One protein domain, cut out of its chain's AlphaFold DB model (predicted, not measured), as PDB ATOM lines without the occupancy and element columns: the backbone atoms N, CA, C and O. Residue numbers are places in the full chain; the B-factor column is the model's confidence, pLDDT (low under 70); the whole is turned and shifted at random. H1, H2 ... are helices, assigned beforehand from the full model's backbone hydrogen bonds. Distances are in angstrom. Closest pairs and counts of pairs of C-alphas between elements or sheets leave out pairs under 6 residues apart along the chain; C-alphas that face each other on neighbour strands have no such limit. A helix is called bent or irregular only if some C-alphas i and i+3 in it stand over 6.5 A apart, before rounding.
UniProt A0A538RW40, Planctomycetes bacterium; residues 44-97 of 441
ATOM      1  N   LEU A  44      20.944  -0.425 -25.347       90.31
ATOM      2  CA  LEU A  44      21.600   0.879 -25.376       90.31
ATOM      3  C   LEU A  44      23.078   0.754 -25.758       90.31
ATOM      4  O   LEU A  44      23.564   1.539 -26.573       90.31
ATOM      5  N   LEU A  45      23.787  -0.235 -25.210       90.25
ATOM      6  CA  LEU A  45      25.187  -0.499 -25.547       90.25
ATOM      7  C   LEU A  45      25.360  -0.881 -27.023       90.25
ATOM      8  O   LEU A  45      26.272  -0.371 -27.678       90.25
ATOM      9  N   GLU A  46      24.456  -1.693 -27.573       90.25
ATOM     10  CA  GLU A  46      24.456  -2.040 -28.998       90.25
ATOM     11  C   GLU A  46      24.261  -0.794 -29.880       90.25
ATOM     12  O   GLU A  46      25.036  -0.544 -30.811       90.25
ATOM     13  N   HIS A  47      23.291   0.060 -29.542       85.44
ATOM     14  CA  HIS A  47      23.076   1.320 -30.253       85.44
ATOM     15  C   HIS A  47      24.273   2.272 -30.153       85.44
ATOM     16  O   HIS A  47      24.656   2.878 -31.158       85.44
ATOM     17  N   LEU A  48      24.903   2.388 -28.980       88.50
ATOM     18  CA  LEU A  48      26.113   3.193 -28.808       88.50
ATOM     19  C   LEU A  48      27.256   2.677 -29.689       88.50
ATOM     20  O   LEU A  48      27.951   3.472 -30.321       88.50
ATOM     21  N   GLN A  49      27.418   1.360 -29.806       87.94
ATOM     22  CA  GLN A  49      28.437   0.758 -30.662       87.94
ATOM     23  C   GLN A  49      28.200   1.065 -32.149       87.94
ATOM     24  O   GLN A  49      29.148   1.394 -32.871       87.94
ATOM     25  N   VAL A  50      26.942   1.040 -32.602       88.62
ATOM     26  CA  VAL A  50      26.560   1.458 -33.962       88.62
ATOM     27  C   VAL A  50      26.859   2.943 -34.193       88.62
ATOM     28  O   VAL A  50      27.401   3.303 -35.242       88.62
ATOM     29  N   LEU A  51      26.578   3.810 -33.215       84.44
ATOM     30  CA  LEU A  51      26.888   5.241 -33.311       84.44
ATOM     31  C   LEU A  51      28.398   5.497 -33.395       84.44
ATOM     32  O   LEU A  51      28.837   6.278 -34.241       84.44
ATOM     33  N   PHE A  52      29.206   4.797 -32.596       87.06
ATOM     34  CA  PHE A  52      30.667   4.888 -32.669       87.06
ATOM     35  C   PHE A  52      31.214   4.408 -34.020       87.06
ATOM     36  O   PHE A  52      32.094   5.052 -34.599       87.06
ATOM     37  N   GLN A  53      30.677   3.310 -34.561       82.31
ATOM     38  CA  GLN A  53      31.011   2.817 -35.903       82.31
ATOM     39  C   GLN A  53      30.682   3.866 -36.976       82.31
ATOM     40  O   GLN A  53      31.530   4.196 -37.808       82.31
ATOM     41  N   ALA A  54      29.487   4.459 -36.919       77.88
ATOM     42  CA  ALA A  54      29.070   5.511 -37.842       77.88
ATOM     43  C   ALA A  54      29.973   6.752 -37.746       77.88
ATOM     44  O   ALA A  54      30.419   7.274 -38.770       77.88
ATOM     45  N   GLN A  55      30.320   7.188 -36.532       84.00
ATOM     46  CA  GLN A  55      31.213   8.326 -36.313       84.00
ATOM     47  C   GLN A  55      32.616   8.065 -36.884       84.00
ATOM     48  O   GLN A  55      33.202   8.936 -37.531       84.00
ATOM     49  N   LYS A  56      33.136   6.841 -36.732       81.12
ATOM     50  CA  LYS A  56      34.414   6.423 -37.327       81.12
ATOM     51  C   LYS A  56      34.366   6.449 -38.857       81.12
ATOM     52  O   LYS A  56      35.319   6.912 -39.491       81.12
ATOM     53  N   HIS A  57      33.262   6.009 -39.459       77.50
ATOM     54  CA  HIS A  57      33.058   6.101 -40.906       77.50
ATOM     55  C   HIS A  57      33.026   7.552 -41.393       77.50
ATOM     56  O   HIS A  57      33.697   7.866 -42.376       77.50
ATOM     57  N   ILE A  58      32.331   8.445 -40.682       79.75
ATOM     58  CA  ILE A  58      32.283   9.877 -41.013       79.75
ATOM     59  C   ILE A  58      33.690  10.477 -40.986       79.75
ATOM     60  O   ILE A  58      34.119  11.057 -41.980       79.75
ATOM     61  N   LEU A  59      34.461  10.248 -39.919       77.88
ATOM     62  CA  LEU A  59      35.836  10.752 -39.805       77.88
ATOM     63  C   LEU A  59      36.762  10.202 -40.901       77.88
ATOM     64  O   LEU A  59      37.659  10.899 -41.382       77.88
ATOM     65  N   THR A  60      36.545   8.954 -41.322       81.88
ATOM     66  CA  THR A  60      37.310   8.331 -42.412       81.88
ATOM     67  C   THR A  60      36.995   8.994 -43.754       81.88
ATOM     68  O   THR A  60      37.904   9.270 -44.541       81.88
ATOM     69  N   VAL A  61      35.720   9.307 -44.002       77.38
ATOM     70  CA  VAL A  61      35.295  10.067 -45.183       77.38
ATOM     71  C   VAL A  61      35.851  11.488 -45.126       77.38
ATOM     72  O   VAL A  61      36.416  11.936 -46.120       77.38
ATOM     73  N   GLU A  62      35.790  12.166 -43.981       73.94
ATOM     74  CA  GLU A  62      36.279  13.543 -43.820       73.94
ATOM     75  C   GLU A  62      37.786  13.685 -44.056       73.94
ATOM     76  O   GLU A  62      38.234  14.675 -44.638       73.94
ATOM     77  N   ARG A  63      38.573  12.674 -43.664       76.19
ATOM     78  CA  ARG A  63      40.021  12.615 -43.919       76.19
ATOM     79  C   ARG A  63      40.376  12.155 -45.333       76.19
ATOM     80  O   ARG A  63      41.545  12.207 -45.718       76.19
ATOM     81  N   SER A  64      39.403  11.704 -46.121       85.31
ATOM     82  CA  SER A  64      39.659  11.262 -47.487       85.31
ATOM     83  C   SER A  64      40.021  12.443 -48.397       85.31
ATOM     84  O   SER A  64      39.450  13.536 -48.331       85.31
ATOM     85  N   ARG A  65      40.943  12.199 -49.336       74.12
ATOM     86  CA  ARG A  65      41.300  13.176 -50.379       74.12
ATOM     87  C   ARG A  65      40.088  13.587 -51.221       74.12
ATOM     88  O   ARG A  65      40.018  14.735 -51.654       74.12
ATOM     89  N   GLY A  66      39.125  12.680 -51.404       73.44
ATOM     90  CA  GLY A  66      37.868  12.947 -52.102       73.44
ATOM     91  C   GLY A  66      37.010  13.993 -51.392       73.44
ATOM     92  O   GLY A  66      36.545  14.932 -52.034       73.44
ATOM     93  N   TRP A  67      36.861  13.898 -50.067       62.97
ATOM     94  CA  TRP A  67      36.101  14.875 -49.283       62.97
ATOM     95  C   TRP A  67      36.768  16.250 -49.251       62.97
ATOM     96  O   TRP A  67      36.092  17.268 -49.411       62.97
ATOM     97  N   ALA A  68      38.099  16.303 -49.152       76.31
ATOM     98  CA  ALA A  68      38.846  17.557 -49.254       76.31
ATOM     99  C   ALA A  68      38.632  18.244 -50.616       76.31
ATOM    100  O   ALA A  68      38.388  19.452 -50.679       76.31
ATOM    101  N   TRP A  69      38.651  17.468 -51.705       78.19
ATOM    102  CA  TRP A  69      38.387  17.959 -53.058       78.19
ATOM    103  C   TRP A  69      36.944  18.439 -53.229       78.19
ATOM    104  O   TRP A  69      36.707  19.531 -53.742       78.19
ATOM    105  N   LEU A  70      35.979  17.662 -52.738       74.12
ATOM    106  CA  LEU A  70      34.556  17.986 -52.776       74.12
ATOM    107  C   LEU A  70      34.255  19.277 -51.994       74.12
ATOM    108  O   LEU A  70      33.567  20.169 -52.487       74.12
ATOM    109  N   THR A  71      34.841  19.416 -50.806       70.25
ATOM    110  CA  THR A  71      34.706  20.607 -49.954       70.25
ATOM    111  C   THR A  71      35.355  21.830 -50.600       70.25
ATOM    112  O   THR A  71      34.824  22.940 -50.520       70.25
ATOM    113  N   ARG A  72      36.495  21.649 -51.280       77.56
ATOM    114  CA  ARG A  72      37.166  22.709 -52.044       77.56
ATOM    115  C   ARG A  72      36.342  23.130 -53.261       77.56
ATOM    116  O   ARG A  72      36.185  24.326 -53.489       77.56
ATOM    117  N   TYR A  73      35.748  22.179 -53.980       75.62
ATOM    118  CA  TYR A  73      34.807  22.443 -55.069       75.62
ATOM    119  C   TYR A  73      33.583  23.226 -54.585       75.62
ATOM    120  O   TYR A  73      33.237  24.238 -55.189       75.62
ATOM    121  N   TYR A  74      32.952  22.821 -53.478       67.12
ATOM    122  CA  TYR A  74      31.794  23.540 -52.947       67.12
ATOM    123  C   TYR A  74      32.148  24.957 -52.478       67.12
ATOM    124  O   TYR A  74      31.394  25.878 -52.789       67.12
ATOM    125  N   ARG A  75      33.311  25.156 -51.839       74.81
ATOM    126  CA  ARG A  75      33.818  26.494 -51.482       74.81
ATOM    127  C   ARG A  75      34.065  27.369 -52.707       74.81
ATOM    128  O   ARG A  75      33.590  28.497 -52.749       74.81
ATOM    129  N   LEU A  76      34.745  26.843 -53.725       70.62
ATOM    130  CA  LEU A  76      34.988  27.563 -54.979       70.62
ATOM    131  C   LEU A  76      33.673  27.888 -55.693       70.62
ATOM    132  O   LEU A  76      33.468  29.007 -56.148       70.62
ATOM    133  N   ARG A  77      32.734  26.943 -55.737       69.12
ATOM    134  CA  ARG A  77      31.415  27.157 -56.333       69.12
ATOM    135  C   ARG A  77      30.628  28.242 -55.603       69.12
ATOM    136  O   ARG A  77      29.960  29.029 -56.260       69.12
ATOM    137  N   GLU A  78      30.669  28.292 -54.275       63.00
ATOM    138  CA  GLU A  78      29.992  29.349 -53.512       63.00
ATOM    139  C   GLU A  78      30.691  30.708 -53.625       63.00
ATOM    140  O   GLU A  78      29.998  31.724 -53.645       63.00
ATOM    141  N   PHE A  79      32.016  30.722 -53.798       71.62
ATOM    142  CA  PHE A  79      32.800  31.923 -54.087       71.62
ATOM    143  C   PHE A  79      32.465  32.514 -55.467       71.62
ATOM    144  O   PHE A  79      32.159  33.696 -55.583       71.62
ATOM    145  N   PHE A  80      32.442  31.681 -56.514       59.94
ATOM    146  CA  PHE A  80      32.128  32.121 -57.878       59.94
ATOM    147  C   PHE A  80      30.620  32.317 -58.130       59.94
ATOM    148  O   PHE A  80      30.238  33.102 -58.999       59.94
ATOM    149  N   PHE A  81      29.749  31.645 -57.365       62.06
ATOM    150  CA  PHE A  81      28.288  31.717 -57.498       62.06
ATOM    151  C   PHE A  81      27.586  31.892 -56.133       62.06
ATOM    152  O   PHE A  81      27.005  30.933 -55.594       62.06
ATOM    153  N   PRO A  82      27.568  33.122 -55.579       66.69
ATOM    154  CA  PRO A  82      26.929  33.424 -54.296       66.69
ATOM    155  C   PRO A  82      25.425  33.111 -54.299       66.69
ATOM    156  O   PRO A  82      24.755  33.234 -55.328       66.69
ATOM    157  N   ARG A  83      24.866  32.745 -53.132       49.66
ATOM    158  CA  ARG A  83      23.482  32.235 -52.944       49.66
ATOM    159  C   ARG A  83      22.344  33.200 -53.349       49.66
ATOM    160  O   ARG A  83      21.183  32.827 -53.239       49.66
ATOM    161  N   LYS A  84      22.651  34.399 -53.858       55.78
ATOM    162  CA  LYS A  84      21.684  35.410 -54.334       55.78
ATOM    163  C   LYS A  84      22.035  36.037 -55.699       55.78
ATOM    164  O   LYS A  84      21.435  37.030 -56.087       55.78
ATOM    165  N   SER A  85      23.013  35.494 -56.432       61.88
ATOM    166  CA  SER A  85      23.462  36.075 -57.708       61.88
ATOM    167  C   SER A  85      22.675  35.550 -58.916       61.88
ATOM    168  O   SER A  85      22.484  34.341 -59.067       61.88
ATOM    169  N   ILE A  86      22.343  36.453 -59.847       63.22
ATOM    170  CA  ILE A  86      21.780  36.165 -61.184       63.22
ATOM    171  C   ILE A  86      22.637  35.138 -61.951       63.22
ATOM    172  O   ILE A  86      22.112  34.315 -62.702       63.22
ATOM    173  N   ARG A  87      23.952  35.092 -61.691       58.47
ATOM    174  CA  ARG A  87      24.874  34.118 -62.300       58.47
ATOM    175  C   ARG A  87      24.557  32.674 -61.897       58.47
ATOM    176  O   ARG A  87      24.690  31.780 -62.723       58.47
ATOM    177  N   ARG A  88      24.077  32.430 -60.669       63.59
ATOM    178  CA  ARG A  88      23.665  31.092 -60.192       63.59
ATOM    179  C   ARG A  88      22.308  30.676 -60.762       63.59
ATOM    180  O   ARG A  88      22.093  29.493 -61.016       63.59
ATOM    181  N   PHE A  89      21.420  31.644 -60.990       58.78
ATOM    182  CA  PHE A  89      20.136  31.434 -61.658       58.78
ATOM    183  C   PHE A  89      20.329  31.032 -63.128       58.78
ATOM    184  O   PHE A  89      19.787  30.018 -63.565       58.78
ATOM    185  N   LEU A  90      21.184  31.755 -63.861       59.56
ATOM    186  CA  LEU A  90      21.552  31.415 -65.238       59.56
ATOM    187  C   LEU A  90      22.257  30.057 -65.316       59.56
ATOM    188  O   LEU A  90      21.847  29.221 -66.114       59.56
ATOM    189  N   LEU A  91      23.215  29.790 -64.421       64.56
ATOM    190  CA  LEU A  91      23.887  28.493 -64.297       64.56
ATOM    191  C   LEU A  91      22.875  27.348 -64.080       64.56
ATOM    192  O   LEU A  91      22.939  26.322 -64.748       64.56
ATOM    193  N   ARG A  92      21.877  27.513 -63.199       57.00
ATOM    194  CA  ARG A  92      20.823  26.500 -62.976       57.00
ATOM    195  C   ARG A  92      19.940  26.276 -64.205       57.00
ATOM    196  O   ARG A  92      19.572  25.132 -64.474       57.00
ATOM    197  N   LYS A  93      19.603  27.337 -64.943       56.50
ATOM    198  CA  LYS A  93      18.750  27.258 -66.138       56.50
ATOM    199  C   LYS A  93      19.485  26.597 -67.314       56.50
ATOM    200  O   LYS A  93      18.876  25.802 -68.024       56.50
ATOM    201  N   THR A  94      20.789  26.842 -67.461       57.34
ATOM    202  CA  THR A  94      21.626  26.280 -68.538       57.34
ATOM    203  C   THR A  94      22.175  24.879 -68.239       57.34
ATOM    204  O   THR A  94      22.459  24.132 -69.170       57.34
ATOM    205  N   LEU A  95      22.265  24.458 -66.969       59.00
ATOM    206  CA  LEU A  95      22.743  23.117 -66.582       59.00
ATOM    207  C   LEU A  95      21.657  22.038 -66.470       59.00
ATOM    208  O   LEU A  95      22.003  20.892 -66.189       59.00
ATOM    209  N   LYS A  96      20.369  22.327 -66.702       54.66
ATOM    210  CA  LYS A  96      19.335  21.273 -66.823       54.66
ATOM    211  C   LYS A  96      19.709  20.186 -67.857       54.66
ATOM    212  O   LYS A  96      19.705  19.013 -67.473       54.66
ATOM    213  N   PRO A  97      20.104  20.521 -69.103       56.12
ATOM    214  CA  PRO A  97      20.525  19.524 -70.093       56.12
ATOM    215  C   PRO A  97      21.847  18.840 -69.725       56.12
ATOM    216  O   PRO A  97      21.994  17.641 -69.926       56.12
TER     217      PRO A  97
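This is residues 44 to 97 of the 441 residues of a protein of Planctomycetes bacterium (UniProt A0A538RW40). Three helices are strung end to end in an open, bent chain: the long H1 and H2 meet near their ends as a wide V, and the short H3 sits at the far end of H2, turned off in another direction. There is no packed core, for no helix touches another, and H1 makes one whole arm of the V, with its residues 44 to 61 sticking out free. The printed part has 54 residues with three named helices in the order H1, H2, H3 and no named strand, and its class is all helix. The whole is extended, with a radius of gyration of the C-alphas of 17.9 A and spans of 51 by 23 by 22 A along the three main axes.

The printed part begins at once with H1, residues 44 to 62, the longest helix by residues with 19 of them. Its first C-alpha, that of Leu 44, is at (21.600, 0.879, -25.376) and its last, that of Glu 62, at (36.279, 13.543, -43.820), which are 26.8 A apart. Along H1, x and y rise while z falls. Arg 63 and Ser 64 follow, and then comes H2, residues 65 to 80, which has 16 residues and measures 22.3 A from first to last C-alpha. Along H2 the clearest change is in y, from 13.176 at C-alpha 65 to 32.121 at C-alpha 80, while x falls from 41.300 to 32.128. Residues 81 to 85 lead on to H3, residues 86 to 94, which has 9 residues and measures 12.3 A. Along H3, y falls, from 36.165 at C-alpha 86 to 26.280 at C-alpha 94, which stands at (21.626, 26.280, -68.538). Residues 95 to 97 follow H3, and the printed part ends at Pro 97.

H1 and H2 are close but not clearly touching, with 2 pairs of C-alphas within 8 A. Their closest C-alphas are those of Val 61 and Trp 67, 6.4 A apart. Their lines stand at a steep tilt of 66 degrees, and they run the same way. Their centres are 25.2 A apart. H3 touches no helix: H2 and H3 are apart, and H1 and H3 are apart too. No two helices form a hairpin. In H1, H2 and H3 every pair of O i and N i+4 is within hydrogen-bond range, and no helix is bent or irregular.

The outline of the C-alphas is a rod. The two C-alphas farthest apart are those of Leu 45 and Ile 86, at 51.2 A, and the first and last printed C-alphas, those of Leu 44 and Pro 97, are 48.5 A apart. The printed part has no cut. The link from H1 to H2, with 2 residues, is tight, and so is the link from H2 to H3, with 5 residues; no link is long. Residues 44 to 61, 63 to 70, 82 to 87 and 92 to 97 stand free, with no C-alpha 8 or more residues away along the chain within 10 A. The mean pLDDT of the printed part is 72.1. It is 83 in H1, 71 in H2 and 60 in H3. In this predicted model 22 printed residues are under 70, namely residues 67, 74, 77 to 78 and 80 to 97, and the last of these stretches holds the whole of H3.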